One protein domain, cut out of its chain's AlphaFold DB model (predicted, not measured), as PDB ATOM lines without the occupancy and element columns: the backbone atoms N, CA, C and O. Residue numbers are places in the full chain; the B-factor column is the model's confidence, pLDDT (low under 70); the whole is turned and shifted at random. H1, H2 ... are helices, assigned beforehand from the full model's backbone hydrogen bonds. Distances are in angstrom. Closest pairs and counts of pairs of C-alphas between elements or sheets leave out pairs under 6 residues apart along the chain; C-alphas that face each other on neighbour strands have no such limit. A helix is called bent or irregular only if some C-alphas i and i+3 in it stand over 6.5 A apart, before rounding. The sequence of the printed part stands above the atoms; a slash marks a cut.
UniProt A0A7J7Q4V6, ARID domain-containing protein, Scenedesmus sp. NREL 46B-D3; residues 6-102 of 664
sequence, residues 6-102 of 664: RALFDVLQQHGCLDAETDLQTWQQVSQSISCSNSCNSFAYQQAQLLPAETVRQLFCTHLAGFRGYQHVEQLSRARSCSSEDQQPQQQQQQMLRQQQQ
ATOM      1  N   ARG A   6     376.309 317.531 266.284       78.62
ATOM      2  CA  ARG A   6     375.955 318.694 265.467       78.62
ATOM      3  C   ARG A   6     377.152 319.166 264.649       78.62
ATOM      4  O   ARG A   6     377.027 319.265 263.436       78.62
ATOM      5  N   ALA A   7     378.312 319.343 265.281       79.69
ATOM      6  CA  ALA A   7     379.548 319.684 264.576       79.69
ATOM      7  C   ALA A   7     379.934 318.612 263.540       79.69
ATOM      8  O   ALA A   7     380.329 318.953 262.428       79.69
ATOM      9  N   LEU A   8     379.752 317.323 263.864       82.88
ATOM     10  CA  LEU A   8     379.915 316.234 262.894       82.88
ATOM     11  C   LEU A   8     378.966 316.400 261.695       82.88
ATOM     12  O   LEU A   8     379.411 316.301 260.559       82.88
ATOM     13  N   PHE A   9     377.677 316.666 261.929       83.50
ATOM     14  CA  PHE A   9     376.702 316.871 260.854       83.50
ATOM     15  C   PHE A   9     377.034 318.087 259.978       83.50
ATOM     16  O   PHE A   9     376.963 317.987 258.756       83.50
ATOM     17  N   ASP A  10     377.431 319.205 260.583       85.00
ATOM     18  CA  ASP A  10     377.748 320.438 259.856       85.00
ATOM     19  C   ASP A  10     379.015 320.261 258.988       85.00
ATOM     20  O   ASP A  10     379.038 320.703 257.840       85.00
ATOM     21  N   VAL A  11     380.023 319.515 259.468       84.81
ATOM     22  CA  VAL A  11     381.189 319.097 258.660       84.81
ATOM     23  C   VAL A  11     380.779 318.158 257.522       84.81
ATOM     24  O   VAL A  11     381.215 318.344 256.390       84.81
ATOM     25  N   LEU A  12     379.916 317.169 257.777       85.38
ATOM     26  CA  LEU A  12     379.416 316.283 256.718       85.38
ATOM     27  C   LEU A  12     378.667 317.069 255.635       85.38
ATOM     28  O   LEU A  12     378.844 316.783 254.459       85.38
ATOM     29  N   GLN A  13     377.889 318.087 256.014       84.81
ATOM     30  CA  GLN A  13     377.174 318.951 255.072       84.81
ATOM     31  C   GLN A  13     378.127 319.793 254.199       84.81
ATOM     32  O   GLN A  13     377.810 320.043 253.036       84.81
ATOM     33  N   GLN A  14     379.295 320.191 254.719       87.06
ATOM     34  CA  GLN A  14     380.336 320.899 253.954       87.06
ATOM     35  C   GLN A  14     381.011 320.010 252.894       87.06
ATOM     36  O   GLN A  14     381.379 320.508 251.835       87.06
ATOM     37  N   HIS A  15     381.126 318.702 253.144       84.25
ATOM     38  CA  HIS A  15     381.690 317.717 252.203       84.25
ATOM     39  C   HIS A  15     380.668 317.174 251.181       84.25
ATOM     40  O   HIS A  15     380.957 316.233 250.444       84.25
ATOM     41  N   GLY A  16     379.472 317.764 251.105       77.12
ATOM     42  CA  GLY A  16     378.398 317.334 250.208       77.12
ATOM     43  C   GLY A  16     377.496 316.247 250.804       77.12
ATOM     44  O   GLY A  16     377.544 315.928 251.987       77.12
ATOM     45  N   CYS A  17     376.596 315.683 249.994       75.75
ATOM     46  CA  CYS A  17     375.661 314.651 250.458       75.75
ATOM     47  C   CYS A  17     376.341 313.281 250.594       75.75
ATOM     48  O   CYS A  17     376.110 312.397 249.776       75.75
ATOM     49  N   LEU A  18     377.141 313.113 251.645       83.19
ATOM     50  CA  LEU A  18     377.775 311.845 251.996       83.19
ATOM     51  C   LEU A  18     376.728 310.784 252.373       83.19
ATOM     52  O   LEU A  18     375.736 311.069 253.056       83.19
ATOM     53  N   ASP A  19     376.976 309.551 251.948       84.12
ATOM     54  CA  ASP A  19     376.147 308.377 252.209       84.12
ATOM     55  C   ASP A  19     376.982 307.205 252.763       84.12
ATOM     56  O   ASP A  19     378.186 307.310 252.999       84.12
ATOM     57  N   ALA A  20     376.334 306.068 253.027       81.06
ATOM     58  CA  ALA A  20     377.021 304.894 253.563       81.06
ATOM     59  C   ALA A  20     377.963 304.214 252.546       81.06
ATOM     60  O   ALA A  20     378.853 303.465 252.965       81.06
ATOM     61  N   GLU A  21     377.776 304.456 251.245       84.94
ATOM     62  CA  GLU A  21     378.553 303.869 250.142       84.94
ATOM     63  C   GLU A  21     379.773 304.718 249.764       84.94
ATOM     64  O   GLU A  21     380.713 304.200 249.159       84.94
ATOM     65  N   THR A  22     379.787 305.983 250.189       87.62
ATOM     66  CA  THR A  22     380.872 306.940 249.988       87.62
ATOM     67  C   THR A  22     382.207 306.339 250.415       87.62
ATOM     68  O   THR A  22     382.319 305.654 251.439       87.62
ATOM     69  N   ASP A  23     383.223 306.584 249.595       92.44
ATOM     70  CA  ASP A  23     384.518 305.936 249.679       92.44
ATOM     71  C   ASP A  23     385.268 306.264 250.982       92.44
ATOM     72  O   ASP A  23     385.091 307.306 251.623       92.44
ATOM     73  N   LEU A  24     386.151 305.348 251.381       90.56
ATOM     74  CA  LEU A  24     386.873 305.460 252.644       90.56
ATOM     75  C   LEU A  24     387.838 306.661 252.681       90.56
ATOM     76  O   LEU A  24     388.132 307.163 253.766       90.56
ATOM     77  N   GLN A  25     388.312 307.139 251.525       92.88
ATOM     78  CA  GLN A  25     389.225 308.279 251.437       92.88
ATOM     79  C   GLN A  25     388.479 309.588 251.737       92.88
ATOM     80  O   GLN A  25     388.978 310.404 252.513       92.88
ATOM     81  N   THR A  26     387.251 309.749 251.244       90.44
ATOM     82  CA  THR A  26     386.361 310.857 251.624       90.44
ATOM     83  C   THR A  26     386.004 310.798 253.116       90.44
ATOM     84  O   THR A  26     386.138 311.802 253.820       90.44
ATOM     85  N   TRP A  27     385.688 309.621 253.672       91.81
ATOM     86  CA  TRP A  27     385.503 309.468 255.131       91.81
ATOM     87  C   TRP A  27     386.761 309.808 255.951       91.81
ATOM     88  O   TRP A  27     386.655 310.267 257.094       91.81
ATOM     89  N   GLN A  28     387.953 309.624 255.382       91.69
ATOM     90  CA  GLN A  28     389.220 310.024 255.991       91.69
ATOM     91  C   GLN A  28     389.448 311.545 255.921       91.69
ATOM     92  O   GLN A  28     389.951 312.123 256.883       91.69
ATOM     93  N   GLN A  29     389.028 312.220 254.847       89.06
ATOM     94  CA  GLN A  29     389.030 313.690 254.775       89.06
ATOM     95  C   GLN A  29     388.065 314.299 255.803       89.06
ATOM     96  O   GLN A  29     388.435 315.220 256.536       89.06
ATOM     97  N   VAL A  30     386.868 313.719 255.946       89.94
ATOM     98  CA  VAL A  30     385.906 314.086 256.997       89.94
ATOM     99  C   VAL A  30     386.537 313.932 258.387       89.94
ATOM    100  O   VAL A  30     386.475 314.869 259.191       89.94
ATOM    101  N   SER A  31     387.195 312.799 258.672       90.12
ATOM    102  CA  SER A  31     387.822 312.560 259.983       90.12
ATOM    103  C   SER A  31     388.945 313.550 260.309       90.12
ATOM    104  O   SER A  31     389.090 313.957 261.466       90.12
ATOM    105  N   GLN A  32     389.675 314.009 259.290       88.00
ATOM    106  CA  GLN A  32     390.671 315.072 259.415       88.00
ATOM    107  C   GLN A  32     390.016 316.431 259.707       88.00
ATOM    108  O   GLN A  32     390.417 317.094 260.665       88.00
ATOM    109  N   SER A  33     388.960 316.819 258.981       85.69
ATOM    110  CA  SER A  33     388.285 318.114 259.196       85.69
ATOM    111  C   SER A  33     387.584 318.252 260.558       85.69
ATOM    112  O   SER A  33     387.540 319.352 261.108       85.69
ATOM    113  N   ILE A  34     387.123 317.149 261.164       81.19
ATOM    114  CA  ILE A  34     386.556 317.146 262.531       81.19
ATOM    115  C   ILE A  34     387.589 317.598 263.583       81.19
ATOM    116  O   ILE A  34     387.214 318.082 264.648       81.19
ATOM    117  N   SER A  35     388.890 317.473 263.304       67.69
ATOM    118  CA  SER A  35     389.955 317.769 264.276       67.69
ATOM    119  C   SER A  35     390.309 319.259 264.397       67.69
ATOM    120  O   SER A  35     391.154 319.619 265.220       67.69
ATOM    121  N   CYS A  36     389.678 320.129 263.600       52.34
ATOM    122  CA  CYS A  36     390.067 321.537 263.463       52.34
ATOM    123  C   CYS A  36     389.090 322.540 264.105       52.34
ATOM    124  O   CYS A  36     389.441 323.709 264.264       52.34
ATOM    125  N   SER A  37     387.881 322.127 264.501       51.34
ATOM    126  CA  SER A  37     386.859 323.040 265.028       51.34
ATOM    127  C   SER A  37     386.989 323.301 266.539       51.34
ATOM    128  O   SER A  37     386.330 322.691 267.376       51.34
ATOM    129  N   ASN A  38     387.772 324.342 266.835       48.59
ATOM    130  CA  ASN A  38     387.720 325.211 268.019       48.59
ATOM    131  C   ASN A  38     388.405 324.770 269.340       48.59
ATOM    132  O   ASN A  38     388.028 323.814 270.014       48.59
ATOM    133  N   SER A  39     389.293 325.666 269.801       48.31
ATOM    134  CA  SER A  39     389.712 325.957 271.194       48.31
ATOM    135  C   SER A  39     390.900 325.235 271.855       48.31
ATOM    136  O   SER A  39     391.363 325.713 272.891       48.31
ATOM    137  N   CYS A  40     391.493 324.190 271.271       45.88
ATOM    138  CA  CYS A  40     392.651 323.506 271.875       45.88
ATOM    139  C   CYS A  40     393.986 323.838 271.179       45.88
ATOM    140  O   CYS A  40     394.524 323.008 270.454       45.88
ATOM    141  N   ASN A  41     394.586 324.997 271.485       48.06
ATOM    142  CA  ASN A  41     395.927 325.405 271.002       48.06
ATOM    143  C   ASN A  41     397.108 324.570 271.574       48.06
ATOM    144  O   ASN A  41     398.256 325.013 271.576       48.06
ATOM    145  N   SER A  42     396.859 323.354 272.072       53.25
ATOM    146  CA  SER A  42     397.907 322.437 272.530       53.25
ATOM    147  C   SER A  42     398.323 321.506 271.390       53.25
ATOM    148  O   SER A  42     397.721 320.451 271.177       53.25
ATOM    149  N   PHE A  43     399.396 321.885 270.690       52.72
ATOM    150  CA  PHE A  43     400.005 321.116 269.591       52.72
ATOM    151  C   PHE A  43     400.263 319.636 269.947       52.72
ATOM    152  O   PHE A  43     400.163 318.759 269.095       52.72
ATOM    153  N   ALA A  44     400.538 319.340 271.223       53.59
ATOM    154  CA  ALA A  44     400.817 317.991 271.716       53.59
ATOM    155  C   ALA A  44     399.587 317.060 271.787       53.59
ATOM    156  O   ALA A  44     399.759 315.848 271.900       53.59
ATOM    157  N   TYR A  45     398.355 317.586 271.724       50.03
ATOM    158  CA  TYR A  45     397.127 316.777 271.788       50.03
ATOM    159  C   TYR A  45     396.440 316.558 270.431       50.03
ATOM    160  O   TYR A  45     395.680 315.598 270.299       50.03
ATOM    161  N   GLN A  46     396.716 317.384 269.412       50.84
ATOM    162  CA  GLN A  46     396.076 317.257 268.091       50.84
ATOM    163  C   GLN A  46     396.445 315.964 267.349       50.84
ATOM    164  O   GLN A  46     395.620 315.424 266.619       50.84
ATOM    165  N   GLN A  47     397.645 315.419 267.562       52.62
ATOM    166  CA  GLN A  47     398.086 314.202 266.867       52.62
ATOM    167  C   GLN A  47     397.528 312.900 267.480       52.62
ATOM    168  O   GLN A  47     397.692 311.828 266.904       52.62
ATOM    169  N   ALA A  48     396.891 312.960 268.658       48.72
ATOM    170  CA  ALA A  48     396.689 311.775 269.491       48.72
ATOM    171  C   ALA A  48     395.469 310.908 269.127       48.72
ATOM    172  O   ALA A  48     395.526 309.695 269.332       48.72
ATOM    173  N   GLN A  49     394.355 311.491 268.657       61.59
ATOM    174  CA  GLN A  49     393.098 310.757 268.406       61.59
ATOM    175  C   GLN A  49     392.282 311.330 267.234       61.59
ATOM    176  O   GLN A  49     391.130 311.728 267.402       61.59
ATOM    177  N   LEU A  50     392.848 311.299 266.023       75.69
ATOM    178  CA  LEU A  50     392.025 311.253 264.809       75.69
ATOM    179  C   LEU A  50     391.132 310.005 264.889       75.69
ATOM    180  O   LEU A  50     391.639 308.887 265.008       75.69
ATOM    181  N   LEU A  51     389.810 310.181 264.852       84.69
ATOM    182  CA  LEU A  51     388.890 309.045 264.790       84.69
ATOM    183  C   LEU A  51     389.126 308.290 263.469       84.69
ATOM    184  O   LEU A  51     389.169 308.931 262.416       84.69
ATOM    185  N   PRO A  52     389.268 306.950 263.480       90.50
ATOM    186  CA  PRO A  52     389.382 306.181 262.246       90.50
ATOM    187  C   PRO A  52     388.193 306.462 261.323       90.50
ATOM    188  O   PRO A  52     387.059 306.559 261.797       90.50
ATOM    189  N   ALA A  53     388.439 306.554 260.014       90.06
ATOM    190  CA  ALA A  53     387.403 306.820 259.013       90.06
ATOM    191  C   ALA A  53     386.211 305.847 259.149       90.06
ATOM    192  O   ALA A  53     385.062 306.279 259.189       90.06
ATOM    193  N   GLU A  54     386.489 304.559 259.385       91.12
ATOM    194  CA  GLU A  54     385.474 303.535 259.671       91.12
ATOM    195  C   GLU A  54     384.616 303.847 260.908       91.12
ATOM    196  O   GLU A  54     383.420 303.575 260.915       91.12
ATOM    197  N   THR A  55     385.191 304.445 261.957       89.31
ATOM    198  CA  THR A  55     384.449 304.847 263.162       89.31
ATOM    199  C   THR A  55     383.552 306.051 262.883       89.31
ATOM    200  O   THR A  55     382.421 306.084 263.364       89.31
ATOM    201  N   VAL A  56     384.011 307.018 262.081       88.56
ATOM    202  CA  VAL A  56     383.193 308.175 261.671       88.56
ATOM    203  C   VAL A  56     382.036 307.722 260.772       88.56
ATOM    204  O   VAL A  56     380.886 308.075 261.039       88.56
ATOM    205  N   ARG A  57     382.311 306.853 259.792       89.25
ATOM    206  CA  ARG A  57     381.308 306.201 258.934       89.25
ATOM    207  C   ARG A  57     380.308 305.378 259.750       89.25
ATOM    208  O   ARG A  57     379.103 305.494 259.548       89.25
ATOM    209  N   GLN A  58     380.777 304.597 260.726       88.31
ATOM    210  CA  GLN A  58     379.900 303.825 261.607       88.31
ATOM    211  C   GLN A  58     378.995 304.738 262.445       88.31
ATOM    212  O   GLN A  58     377.798 304.477 262.511       88.31
ATOM    213  N   LEU A  59     379.527 305.820 263.031       85.19
ATOM    214  CA  LEU A  59     378.733 306.820 263.763       85.19
ATOM    215  C   LEU A  59     377.703 307.514 262.860       85.19
ATOM    216  O   LEU A  59     376.581 307.769 263.300       85.19
ATOM    217  N   PHE A  60     378.050 307.791 261.602       85.06
ATOM    218  CA  PHE A  60     377.104 308.321 260.626       85.06
ATOM    219  C   PHE A  60     375.952 307.339 260.367       85.06
ATOM    220  O   PHE A  60     374.788 307.701 260.558       85.06
ATOM    221  N   CYS A  61     376.263 306.085 260.032       83.81
ATOM    222  CA  CYS A  61     375.262 305.052 259.768       83.81
ATOM    223  C   CYS A  61     374.373 304.752 260.990       83.81
ATOM    224  O   CYS A  61     373.175 304.525 260.828       83.81
ATOM    225  N   THR A  62     374.917 304.764 262.213       83.31
ATOM    226  CA  THR A  62     374.151 304.431 263.430       83.31
ATOM    227  C   THR A  62     373.385 305.604 264.039       83.31
ATOM    228  O   THR A  62     372.359 305.370 264.682       83.31
ATOM    229  N   HIS A  63     373.854 306.847 263.879       80.75
ATOM    230  CA  HIS A  63     373.271 308.012 264.560       80.75
ATOM    231  C   HIS A  63     372.773 309.123 263.629       80.75
ATOM    232  O   HIS A  63     371.804 309.793 263.991       80.75
ATOM    233  N   LEU A  64     373.381 309.333 262.456       71.31
ATOM    234  CA  LEU A  64     373.075 310.486 261.595       71.31
ATOM    235  C   LEU A  64     372.219 310.169 260.365       71.31
ATOM    236  O   LEU A  64     371.478 311.050 259.925       71.31
ATOM    237  N   ALA A  65     372.209 308.928 259.874       66.31
ATOM    238  CA  ALA A  65     371.316 308.511 258.785       66.31
ATOM    239  C   ALA A  65     369.835 308.832 259.098       66.31
ATOM    240  O   ALA A  65     369.132 309.440 258.290       66.31
ATOM    241  N   GLY A  66     369.381 308.543 260.326       62.72
ATOM    242  CA  GLY A  66     368.051 308.944 260.810       62.72
ATOM    243  C   GLY A  66     367.921 310.433 261.176       62.72
ATOM    244  O   GLY A  66     366.815 310.975 261.185       62.72
ATOM    245  N   PHE A  67     369.033 311.122 261.456       64.94
ATOM    246  CA  PHE A  67     369.042 312.533 261.853       64.94
ATOM    247  C   PHE A  67     368.718 313.469 260.682       64.94
ATOM    248  O   PHE A  67     368.013 314.455 260.881       64.94
ATOM    249  N   ARG A  68     369.128 313.132 259.449       63.66
ATOM    250  CA  ARG A  68     368.737 313.887 258.240       63.66
ATOM    251  C   ARG A  68     367.214 313.897 258.047       63.66
ATOM    252  O   ARG A  68     366.635 314.950 257.792       63.66
ATOM    253  N   GLY A  69     366.561 312.749 258.248       62.62
ATOM    254  CA  GLY A  69     365.097 312.646 258.235       62.62
ATOM    255  C   GLY A  69     364.442 313.473 259.344       62.62
ATOM    256  O   GLY A  69     363.471 314.186 259.090       62.62
ATOM    257  N   TYR A  70     365.009 313.450 260.556       63.16
ATOM    258  CA  TYR A  70     364.547 314.278 261.672       63.16
ATOM    259  C   TYR A  70     364.664 315.783 261.376       63.16
ATOM    260  O   TYR A  70     363.677 316.498 261.532       63.16
ATOM    261  N   GLN A  71     365.815 316.262 260.885       65.62
ATOM    262  CA  GLN A  71     366.000 317.681 260.549       65.62
ATOM    263  C   GLN A  71     365.091 318.136 259.408       65.62
ATOM    264  O   GLN A  71     364.542 319.230 259.486       65.62
ATOM    265  N   HIS A  72     364.857 317.302 258.392       66.50
ATOM    266  CA  HIS A  72     363.908 317.628 257.325       66.50
ATOM    267  C   HIS A  72     362.467 317.747 257.859       66.50
ATOM    268  O   HIS A  72     361.745 318.682 257.516       66.50
ATOM    269  N   VAL A  73     362.052 316.855 258.769       63.69
ATOM    270  CA  VAL A  73     360.754 316.964 259.463       63.69
ATOM    271  C   VAL A  73     360.693 318.206 260.359       63.69
ATOM    272  O   VAL A  73     359.645 318.851 260.428       63.69
ATOM    273  N   GLU A  74     361.790 318.580 261.017       70.62
ATOM    274  CA  GLU A  74     361.862 319.788 261.843       70.62
ATOM    275  C   GLU A  74     361.798 321.068 260.991       70.62
ATOM    276  O   GLU A  74     361.010 321.960 261.300       70.62
ATOM    277  N   GLN A  75     362.527 321.136 259.874       71.25
ATOM    278  CA  GLN A  75     362.472 322.235 258.902       71.25
ATOM    279  C   GLN A  75     361.072 322.382 258.292       71.25
ATOM    280  O   GLN A  75     360.518 323.480 258.302       71.25
ATOM    281  N   LEU A  76     360.445 321.282 257.856       69.06
ATOM    282  CA  LEU A  76     359.051 321.286 257.396       69.06
ATOM    283  C   LEU A  76     358.071 321.717 258.496       69.06
ATOM    284  O   LEU A  76     357.052 322.341 258.201       69.06
ATOM    285  N   SER A  77     358.358 321.392 259.759       66.12
ATOM    286  CA  SER A  77     357.544 321.837 260.894       66.12
ATOM    287  C   SER A  77     357.706 323.338 261.140       66.12
ATOM    288  O   SER A  77     356.699 324.010 261.326       66.12
ATOM    289  N   ARG A  78     358.930 323.882 261.054       72.75
ATOM    290  CA  ARG A  78     359.194 325.328 261.153       72.75
ATOM    291  C   ARG A  78     358.558 326.101 259.992       72.75
ATOM    292  O   ARG A  78     357.820 327.041 260.248       72.75
ATOM    293  N   ALA A  79     358.721 325.651 258.747       70.31
ATOM    294  CA  ALA A  79     358.101 326.280 257.574       70.31
ATOM    295  C   ALA A  79     356.558 326.313 257.657       70.31
ATOM    296  O   ALA A  79     355.921 327.292 257.259       70.31
ATOM    297  N   ARG A  80     355.940 325.266 258.227       67.56
ATOM    298  CA  ARG A  80     354.494 325.230 258.521       67.56
ATOM    299  C   ARG A  80     354.078 326.117 259.694       67.56
ATOM    300  O   ARG A  80     352.919 326.515 259.735       67.56
ATOM    301  N   SER A  81     354.977 326.409 260.633       68.50
ATOM    302  CA  SER A  81     354.723 327.372 261.707       68.50
ATOM    303  C   SER A  81     354.774 328.806 261.179       68.50
ATOM    304  O   SER A  81     353.788 329.515 261.336       68.50
ATOM    305  N   CYS A  82     355.831 329.193 260.450       68.56
ATOM    306  CA  CYS A  82     355.953 330.545 259.885       68.56
ATOM    307  C   CYS A  82     354.753 330.891 258.980       68.56
ATOM    308  O   CYS A  82     354.064 331.881 259.197       68.56
ATOM    309  N   SER A  83     354.402 329.990 258.051       63.56
ATOM    310  CA  SER A  83     353.235 330.174 257.168       63.56
ATOM    311  C   SER A  83     351.873 330.152 257.883       63.56
ATOM    312  O   SER A  83     350.867 330.532 257.282       63.56
ATOM    313  N   SER A  84     351.816 329.730 259.152       60.22
ATOM    314  CA  SER A  84     350.618 329.825 259.992       60.22
ATOM    315  C   SER A  84     350.504 331.173 260.701       60.22
ATOM    316  O   SER A  84     349.379 331.607 260.958       60.22
ATOM    317  N   GLU A  85     351.621 331.816 261.044       68.00
ATOM    318  CA  GLU A  85     351.622 333.110 261.735       68.00
ATOM    319  C   GLU A  85     351.288 334.251 260.762       68.00
ATOM    320  O   GLU A  85     350.446 335.084 261.095       68.00
ATOM    321  N   ASP A  86     351.783 334.210 259.519       66.56
ATOM    322  CA  ASP A  86     351.469 335.218 258.488       66.56
ATOM    323  C   ASP A  86     350.011 335.164 257.980       66.56
ATOM    324  O   ASP A  86     349.422 336.184 257.609       66.56
ATOM    325  N   GLN A  87     349.373 333.986 257.990       67.31
ATOM    326  CA  GLN A  87     347.972 333.853 257.557       67.31
ATOM    327  C   GLN A  87     346.967 334.415 258.570       67.31
ATOM    328  O   GLN A  87     345.856 334.800 258.187       67.31
ATOM    329  N   GLN A  88     347.321 334.481 259.856       75.50
ATOM    330  CA  GLN A  88     346.413 334.946 260.904       75.50
ATOM    331  C   GLN A  88     346.023 336.439 260.772       75.50
ATOM    332  O   GLN A  88     344.816 336.715 260.764       75.50
ATOM    333  N   PRO A  89     346.952 337.409 260.602       78.75
ATOM    334  CA  PRO A  89     346.586 338.811 260.388       78.75
ATOM    335  C   PRO A  89     345.854 339.017 259.055       78.75
ATOM    336  O   PRO A  89     344.878 339.770 259.007       78.75
ATOM    337  N   GLN A  90     346.238 338.302 257.990       83.38
ATOM    338  CA  GLN A  90     345.582 338.417 256.683       83.38
ATOM    339  C   GLN A  90     344.117 337.943 256.734       83.38
ATOM    340  O   GLN A  90     343.221 338.604 256.199       83.38
ATOM    341  N   GLN A  91     343.837 336.842 257.441       84.94
ATOM    342  CA  GLN A  91     342.472 336.353 257.637       84.94
ATOM    343  C   GLN A  91     341.636 337.311 258.506       84.94
ATOM    344  O   GLN A  91     340.457 337.532 258.214       84.94
ATOM    345  N   GLN A  92     342.239 337.943 259.520       87.19
ATOM    346  CA  GLN A  92     341.571 338.943 260.360       87.19
ATOM    347  C   GLN A  92     341.251 340.236 259.581       87.19
ATOM    348  O   GLN A  92     340.139 340.764 259.686       87.19
ATOM    349  N   GLN A  93     342.170 340.706 258.732       89.06
ATOM    350  CA  GLN A  93     341.954 341.858 257.851       89.06
ATOM    351  C   GLN A  93     340.845 341.582 256.821       89.06
ATOM    352  O   GLN A  93     339.946 342.408 256.633       89.06
ATOM    353  N   GLN A  94     340.832 340.387 256.220       89.50
ATOM    354  CA  GLN A  94     339.763 339.967 255.309       89.50
ATOM    355  C   GLN A  94     338.400 339.877 256.021       89.50
ATOM    356  O   GLN A  94     337.368 340.213 255.433       89.50
ATOM    357  N   GLN A  95     338.374 339.496 257.305       87.19
ATOM    358  CA  GLN A  95     337.153 339.479 258.116       87.19
ATOM    359  C   GLN A  95     336.642 340.894 258.453       87.19
ATOM    360  O   GLN A  95     335.427 341.105 258.466       87.19
ATOM    361  N   MET A  96     337.533 341.878 258.654       88.44
ATOM    362  CA  MET A  96     337.161 343.298 258.782       88.44
ATOM    363  C   MET A  96     336.588 343.872 257.481       88.44
ATOM    364  O   MET A  96     335.511 344.472 257.505       88.44
ATOM    365  N   LEU A  97     337.243 343.633 256.340       90.75
ATOM    366  CA  LEU A  97     336.744 344.052 255.021       90.75
ATOM    367  C   LEU A  97     335.341 343.487 254.745       90.75
ATOM    368  O   LEU A  97     334.456 344.203 254.273       90.75
ATOM    369  N   ARG A  98     335.094 342.230 255.134       86.50
ATOM    370  CA  ARG A  98     333.768 341.603 255.032       86.50
ATOM    371  C   ARG A  98     332.702 342.207 255.948       86.50
ATOM    372  O   ARG A  98     331.523 342.041 255.646       86.50
ATOM    373  N   GLN A  99     333.078 342.870 257.044       82.38
ATOM    374  CA  GLN A  99     332.131 343.617 257.879       82.38
ATOM    375  C   GLN A  99     331.837 345.007 257.306       82.38
ATOM    376  O   GLN A  99     330.672 345.400 257.299       82.38
ATOM    377  N   GLN A 100     332.833 345.713 256.753       82.12
ATOM    378  CA  GLN A 100     332.598 347.003 256.083       82.12
ATOM    379  C   GLN A 100     331.733 346.881 254.820       82.12
ATOM    380  O   GLN A 100     330.915 347.756 254.559       82.12
ATOM    381  N   GLN A 101     331.870 345.798 254.048       82.50
ATOM    382  CA  GLN A 101     331.099 345.610 252.812       82.50
ATOM    383  C   GLN A 101     329.670 345.068 253.015       82.50
ATOM    384  O   GLN A 101     328.979 344.818 252.027       82.50
ATOM    385  N   GLN A 102     329.183 344.868 254.249       76.81
ATOM    386  CA  GLN A 102     327.777 344.480 254.433       76.81
ATOM    387  C   GLN A 102     326.845 345.674 254.177       76.81
ATOM    388  O   GLN A 102     326.899 346.654 254.921       76.81
TER     389      GLN A 102
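Overview. This is residues 6 to 102 of the 664 residues of the protein "ARID domain-containing protein" of Scenedesmus sp. NREL 46B-D3 (UniProt A0A7J7Q4V6). A small compact head of three short helical pieces, H1, H2 and H4a, sits at one end of a long helical arm, in which residues 69 to 102, from within H4b through H5 to the last printed residue, stick out free of the head. A loop at residues 38 to 45, of which 43 to 45 belong to the tiny helix H3, sticks out from the head as well. The printed part has 97 residues with five named helices, in the order H1, H2, H3, H4, H5, and no named strand; the class is all helix. The whole is extended, with a radius of gyration of the C-alphas of 23.0 A, and the C-alphas span 78 by 34 by 18 A, the arm making most of the length.

Along the chain. H1 is residues 6 to 14, beginning at C-alpha 6 at (375.955, 318.694, 265.467). H2 is residues 24 to 36, 19.6 A from first to last C-alpha. H3 is residues 43 to 46. H4, residues 53 to 85, was assigned as one helix by its hydrogen bonds but is bent: C-alphas 62 and 65 are 6.8 A apart. Its arms are H4a, residues 53 to 62, 14.2 A long, and H4b, residues 65 to 85, 31.6 A long from C-alpha 65 at (371.316, 308.511, 258.785). H5 is residues 87 to 100, 20.3 A long, ending at C-alpha 100 at (332.598, 347.003, 256.083).

Arrangement. H1 touches H2 at a steep tilt of 55 degrees, opposite ways; the closest C-alphas are those of Leu 8 and Ile 34, 6.7 A apart, and H2 touches H1 with residues 30 to 34 alone. H2 and H3 are close but not clearly touching, with the closest C-alphas, of Ser 35 and Gln 46, 7.2 A apart. H2 touches H4a, about perpendicular at 89 degrees, with the closest C-alphas, of Gln 28 and Ala 53, 4.8 A apart. H1 and H4a are near each other. H4a and H4b stand at a steep tilt of 52 degrees. H4b and H5 meet only through their link, and both are apart from H1, H2 and H3. Every O i to N i+4 pair is within hydrogen-bond range in H1, H4a and H5, against 7 of 9 in H2 and 16 of 17 in H4b; H3 is too short for such a pair.

Size, cuts and confidence. The two C-alphas farthest apart, of Ala 44 and Gln 102, are 79.6 A apart. Without the stretches that stand free, the body has 55 residues spanning 31 by 20 by 18 A. The printed part has no cut. The link from H4 to H5 is tight, the other links are short, and no link is long. The mean pLDDT of the printed part is 75.7, with residues 35 to 49, 65 to 73, 76 to 77 and 80 to 87 under 70.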